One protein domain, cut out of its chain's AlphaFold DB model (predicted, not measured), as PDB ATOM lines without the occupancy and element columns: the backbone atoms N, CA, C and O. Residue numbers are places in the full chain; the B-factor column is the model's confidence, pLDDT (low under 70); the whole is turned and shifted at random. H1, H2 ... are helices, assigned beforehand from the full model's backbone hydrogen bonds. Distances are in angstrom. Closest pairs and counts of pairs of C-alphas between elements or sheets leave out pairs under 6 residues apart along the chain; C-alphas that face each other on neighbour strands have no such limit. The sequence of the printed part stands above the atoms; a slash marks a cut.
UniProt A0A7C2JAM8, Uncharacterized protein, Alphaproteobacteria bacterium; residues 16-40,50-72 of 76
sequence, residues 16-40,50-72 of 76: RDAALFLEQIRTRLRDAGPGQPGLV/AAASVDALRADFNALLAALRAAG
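This is residues 16 to 40 and 50 to 72 of the 76 residues of an uncharacterized protein of Alphaproteobacteria bacterium (UniProt A0A7C2JAM8). Two helices, H2 and H1, lie roughly end to end along one long, thin rod, with a gap between them and the looped stretch of residues 29 to 40 in the middle. H2, the longest helix, makes one end of the rod and H1 the other, and each has its last residue toward the middle. The printed part has 48 residues, 30 of them in two named helices, H1 then H2 along the chain, with no named strand, and the class is all helix. The whole is extended, with a radius of gyration of the C-alphas of 18.7 A and spans of 61 by 19 by 11 A.

H2 is residues 54 to 70, 24.2 A from first to last C-alpha, from C-alpha 54 at (101.938, 108.919, 87.992) to C-alpha 70 at (92.740, 90.335, 100.525). H1 is residues 16 to 28, 18.4 A long by the same measure, and begins with C-alpha 16 at (71.284, 63.087, 108.880).

H2 and H1 are apart, with no C-alpha of the one within 8 A of the other. In H2, residues 54 to 58 and 61 to 67 stand free, with no C-alpha 8 or more residues away along the chain within 10 A. In H1, residues 16 to 26 stand free in the same way. In both H1 and H2 every O i to N i+4 pair is within hydrogen-bond range.

The C-alphas of Arg 16 and Ala 52, the two farthest apart, are 60.9 A apart. The link from H1 to H2 runs across the cut: residues 41 to 49 are not printed, and C-alphas 40 and 50 are 27.7 A apart. The mean pLDDT of the printed part is 83.6; residues 16 to 18, 24 and 26 to 29 are under 70.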
ATOM      1  N   ARG A  16      70.741  63.340 110.216       58.84
ATOM      2  CA  ARG A  16      71.284  63.087 108.880       58.84
ATOM      3  C   ARG A  16      70.811  64.096 107.829       58.84
ATOM      4  O   ARG A  16      71.620  64.527 107.013       58.84
ATOM      5  N   ASP A  17      69.545  64.505 107.853       62.66
ATOM      6  CA  ASP A  17      69.004  65.441 106.858       62.66
ATOM      7  C   ASP A  17      69.459  66.872 107.148       62.66
ATOM      8  O   ASP A  17      69.786  67.625 106.229       62.66
ATOM      9  N   ALA A  18      69.552  67.241 108.431       68.69
ATOM     10  CA  ALA A  18      70.120  68.520 108.848       68.69
ATOM     11  C   ALA A  18      71.601  68.627 108.442       68.69
ATOM     12  O   ALA A  18      72.020  69.655 107.908       68.69
ATOM     13  N   ALA A  19      72.376  67.549 108.609       72.81
ATOM     14  CA  ALA A  19      73.758  67.485 108.140       72.81
ATOM     15  C   ALA A  19      73.861  67.648 106.614       72.81
ATOM     16  O   ALA A  19      74.693  68.417 106.140       72.81
ATOM     17  N   LEU A  20      72.985  67.000 105.838       72.94
ATOM     18  CA  LEU A  20      72.956  67.142 104.377       72.94
ATOM     19  C   LEU A  20      72.592  68.563 103.930       72.94
ATOM     20  O   LEU A  20      73.182  69.079 102.983       72.94
ATOM     21  N   PHE A  21      71.657  69.223 104.612       72.38
ATOM     22  CA  PHE A  21      71.311  70.617 104.330       72.38
ATOM     23  C   PHE A  21      72.457  71.575 104.655       72.38
ATOM     24  O   PHE A  21      72.775  72.447 103.847       72.38
ATOM     25  N   LEU A  22      73.125  71.387 105.797       74.44
ATOM     26  CA  LEU A  22      74.314  72.162 106.155       74.44
ATOM     27  C   LEU A  22      75.461  71.931 105.163       74.44
ATOM     28  O   LEU A  22      76.137  72.888 104.795       74.44
ATOM     29  N   GLU A  23      75.643  70.706 104.668       72.12
ATOM     30  CA  GLU A  23      76.619  70.396 103.618       72.12
ATOM     31  C   GLU A  23      76.262  71.036 102.272       72.12
ATOM     32  O   GLU A  23      77.136  71.566 101.584       72.12
ATOM     33  N   GLN A  24      74.979  71.074 101.902       68.31
ATOM     34  CA  GLN A  24      74.527  71.797 100.710       68.31
ATOM     35  C   GLN A  24      74.738  73.306 100.847       68.31
ATOM     36  O   GLN A  24      75.178  73.943  99.890       68.31
ATOM     37  N   ILE A  25      74.469  73.877 102.025       72.06
ATOM     38  CA  ILE A  25      74.765  75.280 102.320       72.06
ATOM     39  C   ILE A  25      76.270  75.522 102.200       72.06
ATOM     40  O   ILE A  25      76.669  76.374 101.420       72.06
ATOM     41  N   ARG A  26      77.118  74.747 102.883       69.12
ATOM     42  CA  ARG A  26      78.584  74.877 102.793       69.12
ATOM     43  C   ARG A  26      79.090  74.754 101.363       69.12
ATOM     44  O   ARG A  26      79.953  75.519 100.960       69.12
ATOM     45  N   THR A  27      78.532  73.825 100.592       65.19
ATOM     46  CA  THR A  27      78.904  73.611  99.190       65.19
ATOM     47  C   THR A  27      78.506  74.787  98.301       65.19
ATOM     48  O   THR A  27      79.262  75.148  97.407       65.19
ATOM     49  N   ARG A  28      77.361  75.428  98.568       61.75
ATOM     50  CA  ARG A  28      76.926  76.647  97.866       61.75
ATOM     51  C   ARG A  28      77.628  77.918  98.350       61.75
ATOM     52  O   ARG A  28      77.731  78.864  97.581       61.75
ATOM     53  N   LEU A  29      78.089  77.949  99.598       68.75
ATOM     54  CA  LEU A  29      78.828  79.062 100.203       68.75
ATOM     55  C   LEU A  29      80.353  78.901 100.061       68.75
ATOM     56  O   LEU A  29      81.097  79.545 100.798       68.75
ATOM     57  N   ARG A  30      80.835  78.031  99.162       75.81
ATOM     58  CA  ARG A  30      82.274  77.902  98.900       75.81
ATOM     59  C   ARG A  30      82.837  79.219  98.377       75.81
ATOM     60  O   ARG A  30      82.132  79.991  97.721       75.81
ATOM     61  N   ASP A  31      84.108  79.448  98.677       79.75
ATOM     62  CA  ASP A  31      84.840  80.598  98.162       79.75
ATOM     63  C   ASP A  31      84.851  80.570  96.626       79.75
ATOM     64  O   ASP A  31      84.877  79.502  96.004       79.75
ATOM     65  N   ALA A  32      84.789  81.753  96.017       81.88
ATOM     66  CA  ALA A  32      84.915  81.899  94.576       81.88
ATOM     67  C   ALA A  32      86.281  81.383  94.096       81.88
ATOM     68  O   ALA A  32      87.303  81.586  94.751       81.88
ATOM     69  N   GLY A  33      86.295  80.736  92.932       77.56
ATOM     70  CA  GLY A  33      87.520  80.255  92.300       77.56
ATOM     71  C   GLY A  33      87.453  80.346  90.775       77.56
ATOM     72  O   GLY A  33      86.385  80.606  90.211       77.56
ATOM     73  N   PRO A  34      88.571  80.118  90.070       74.44
ATOM     74  CA  PRO A  34      88.599  80.144  88.611       74.44
ATOM     75  C   PRO A  34      87.589  79.155  88.019       74.44
ATOM     76  O   PRO A  34      87.657  77.949  88.255       74.44
ATOM     77  N   GLY A  35      86.616  79.672  87.266       74.62
ATOM     78  CA  GLY A  35      85.564  78.862  86.643       74.62
ATOM     79  C   GLY A  35      84.494  78.322  87.600       74.62
ATOM     80  O   GLY A  35      83.620  77.581  87.156       74.62
ATOM     81  N   GLN A  36      84.522  78.698  88.884       80.31
ATOM     82  CA  GLN A  36      83.497  78.331  89.859       80.31
ATOM     83  C   GLN A  36      82.937  79.584  90.544       80.31
ATOM     84  O   GLN A  36      83.652  80.234  91.311       80.31
ATOM     85  N   PRO A  37      81.661  79.943  90.299       78.81
ATOM     86  CA  PRO A  37      81.038  81.025  91.042       78.81
ATOM     87  C   PRO A  37      80.953  80.642  92.525       78.81
ATOM     88  O   PRO A  37      80.568  79.523  92.862       78.81
ATOM     89  N   GLY A  38      81.290  81.581  93.402       82.56
ATOM     90  CA  GLY A  38      81.288  81.381  94.848       82.56
ATOM     91  C   GLY A  38      81.213  82.706  95.596       82.56
ATOM     92  O   GLY A  38      80.967  83.759  95.003       82.56
ATOM     93  N   LEU A  39      81.398  82.653  96.909       83.62
ATOM     94  CA  LEU A  39      81.404  83.844  97.749       83.62
ATOM     95  C   LEU A  39      82.759  84.548  97.712       83.62
ATOM     96  O   LEU A  39      83.808  83.913  97.677       83.62
ATOM     97  N   VAL A  40      82.718  85.873  97.801       85.06
ATOM     98  CA  VAL A  40      83.885  86.713  98.079       85.06
ATOM     99  C   VAL A  40      83.616  87.530  99.327       85.06
ATOM    100  O   VAL A  40      82.465  87.836  99.663       85.06
ATOM    101  N   ALA A  50      93.100 111.060  94.532       96.06
ATOM    102  CA  ALA A  50      93.427 112.472  94.322       96.06
ATOM    103  C   ALA A  50      94.857 112.643  93.768       96.06
ATOM    104  O   ALA A  50      95.491 113.682  93.962       96.06
ATOM    105  N   ALA A  51      95.399 111.602  93.127       95.75
ATOM    106  CA  ALA A  51      96.774 111.583  92.653       95.75
ATOM    107  C   ALA A  51      97.038 112.666  91.593       95.75
ATOM    108  O   ALA A  51      96.425 112.689  90.528       95.75
ATOM    109  N   ALA A  52      98.020 113.530  91.862       97.06
ATOM    110  CA  ALA A  52      98.502 114.551  90.926       97.06
ATOM    111  C   ALA A  52      99.754 114.111  90.138       97.06
ATOM    112  O   ALA A  52     100.320 114.890  89.372       97.06
ATOM    113  N   SER A  53     100.220 112.876  90.340       97.38
ATOM    114  CA  SER A  53     101.397 112.315  89.675       97.38
ATOM    115  C   SER A  53     101.200 110.836  89.359       97.38
ATOM    116  O   SER A  53     100.389 110.150  89.984       97.38
ATOM    117  N   VAL A  54     101.976 110.334  88.396       97.19
ATOM    118  CA  VAL A  54     101.938 108.919  87.992       97.19
ATOM    119  C   VAL A  54     102.340 108.001  89.147       97.19
ATOM    120  O   VAL A  54     101.716 106.961  89.343       97.19
ATOM    121  N   ASP A  55     103.332 108.394  89.947       97.25
ATOM    122  CA  ASP A  55     103.775 107.596  91.093       97.25
ATOM    123  C   ASP A  55     102.700 107.505  92.182       97.25
ATOM    124  O   ASP A  55     102.462 106.423  92.720       97.25
ATOM    125  N   ALA A  56     101.997 108.610  92.461       95.38
ATOM    126  CA  ALA A  56     100.874 108.610  93.397       95.38
ATOM    127  C   ALA A  56      99.707 107.758  92.871       95.38
ATOM    128  O   ALA A  56      99.166 106.934  93.603       95.38
ATOM    129  N   LEU A  57      99.384 107.868  91.578       97.38
ATOM    130  CA  LEU A  57      98.337 107.059  90.951       97.38
ATOM    131  C   LEU A  57      98.670 105.563  91.022       97.38
ATOM    132  O   LEU A  57      97.806 104.733  91.305       97.38
ATOM    133  N   ARG A  58      99.936 105.208  90.790       97.94
ATOM    134  CA  ARG A  58     100.414 103.830  90.905       97.94
ATOM    135  C   ARG A  58     100.276 103.309  92.334       97.94
ATOM    136  O   ARG A  58      99.919 102.145  92.512       97.94
ATOM    137  N   ALA A  59     100.555 104.137  93.339       96.12
ATOM    138  CA  ALA A  59     100.374 103.767  94.738       96.12
ATOM    139  C   ALA A  59      98.895 103.494  95.060       96.12
ATOM    140  O   ALA A  59      98.582 102.426  95.593       96.12
ATOM    141  N   ASP A  60      97.995 104.389  94.649       96.88
ATOM    142  CA  ASP A  60      96.549 104.243  94.856       96.88
ATOM    143  C   ASP A  60      96.001 102.987  94.163       96.88
ATOM    144  O   ASP A  60      95.228 102.222  94.746       96.88
ATOM    145  N   PHE A  61      96.447 102.723  92.934       96.75
ATOM    146  CA  PHE A  61      96.063 101.528  92.188       96.75
ATOM    147  C   PHE A  61      96.551 100.240  92.864       96.75
ATOM    148  O   PHE A  61      95.789  99.284  93.020       96.75
ATOM    149  N   ASN A  62      97.807 100.211  93.315       96.31
ATOM    150  CA  ASN A  62      98.354  99.051  94.019       96.31
ATOM    151  C   ASN A  62      97.634  98.795  95.351       96.31
ATOM    152  O   ASN A  62      97.424  97.636  95.711       96.31
ATOM    153  N   ALA A  63      97.220  99.851  96.058       95.25
ATOM    154  CA  ALA A  63      96.418  99.732  97.272       95.25
ATOM    155  C   ALA A  63      95.049  99.091  96.987       95.25
ATOM    156  O   ALA A  63      94.648  98.160  97.690       95.25
ATOM    157  N   LEU A  64      94.377  99.504  95.906       96.12
ATOM    158  CA  LEU A  64      93.127  98.880  95.469       96.12
ATOM    159  C   LEU A  64      93.323  97.395  95.120       96.12
ATOM    160  O   LEU A  64      92.557  96.550  95.585       96.12
ATOM    161  N   LEU A  65      94.363  97.051  94.353       95.88
ATOM    162  CA  LEU A  65      94.657  95.652  94.019       95.88
ATOM    163  C   LEU A  65      94.894  94.799  95.270       95.88
ATOM    164  O   LEU A  65      94.387  93.681  95.359       95.88
ATOM    165  N   ALA A  66      95.630  95.326  96.250       94.00
ATOM    166  CA  ALA A  66      95.857  94.636  97.514       94.00
ATOM    167  C   ALA A  66      94.543  94.396  98.279       94.00
ATOM    168  O   ALA A  66      94.323  93.291  98.778       94.00
ATOM    169  N   ALA A  67      93.640  95.383  98.317       93.12
ATOM    170  CA  ALA A  67      92.332  95.245  98.959       93.12
ATOM    171  C   ALA A  67      91.459  94.169  98.287       93.12
ATOM    172  O   ALA A  67      90.800  93.387  98.975       93.12
ATOM    173  N   LEU A  68      91.485  94.087  96.953       93.75
ATOM    174  CA  LEU A  68      90.739  93.080  96.192       93.75
ATOM    175  C   LEU A  68      91.310  91.664  96.370       93.75
ATOM    176  O   LEU A  68      90.546  90.707  96.512       93.75
ATOM    177  N   ARG A  69      92.639  91.520  96.431       91.75
ATOM    178  CA  ARG A  69      93.305  90.239  96.733       91.75
ATOM    179  C   ARG A  69      93.011  89.761  98.151       91.75
ATOM    180  O   ARG A  69      92.643  88.609  98.347       91.75
ATOM    181  N   ALA A  70      93.086  90.655  99.138       88.88
ATOM    182  CA  ALA A  70      92.740  90.335 100.525       88.88
ATOM    183  C   ALA A  70      91.271  89.894 100.684       88.88
ATOM    184  O   ALA A  70      90.939  89.121 101.585       88.88
ATOM    185  N   ALA A  71      90.393  90.364  99.796       88.69
ATOM    186  CA  ALA A  71      88.988  89.982  99.743       88.69
ATOM    187  C   ALA A  71      88.719  88.641  99.025       88.69
ATOM    188  O   ALA A  71      87.580  88.166  99.050       88.69
ATOM    189  N   GLY A  72      89.736  88.036  98.400       85.38
ATOM    190  CA  GLY A  72      89.599  86.824  97.583       85.38
ATOM    191  C   GLY A  72      88.888  87.063  96.248       85.38
ATOM    192  O   GLY A  72      88.350  86.127  95.669       85.38
TER     193      GLY A  72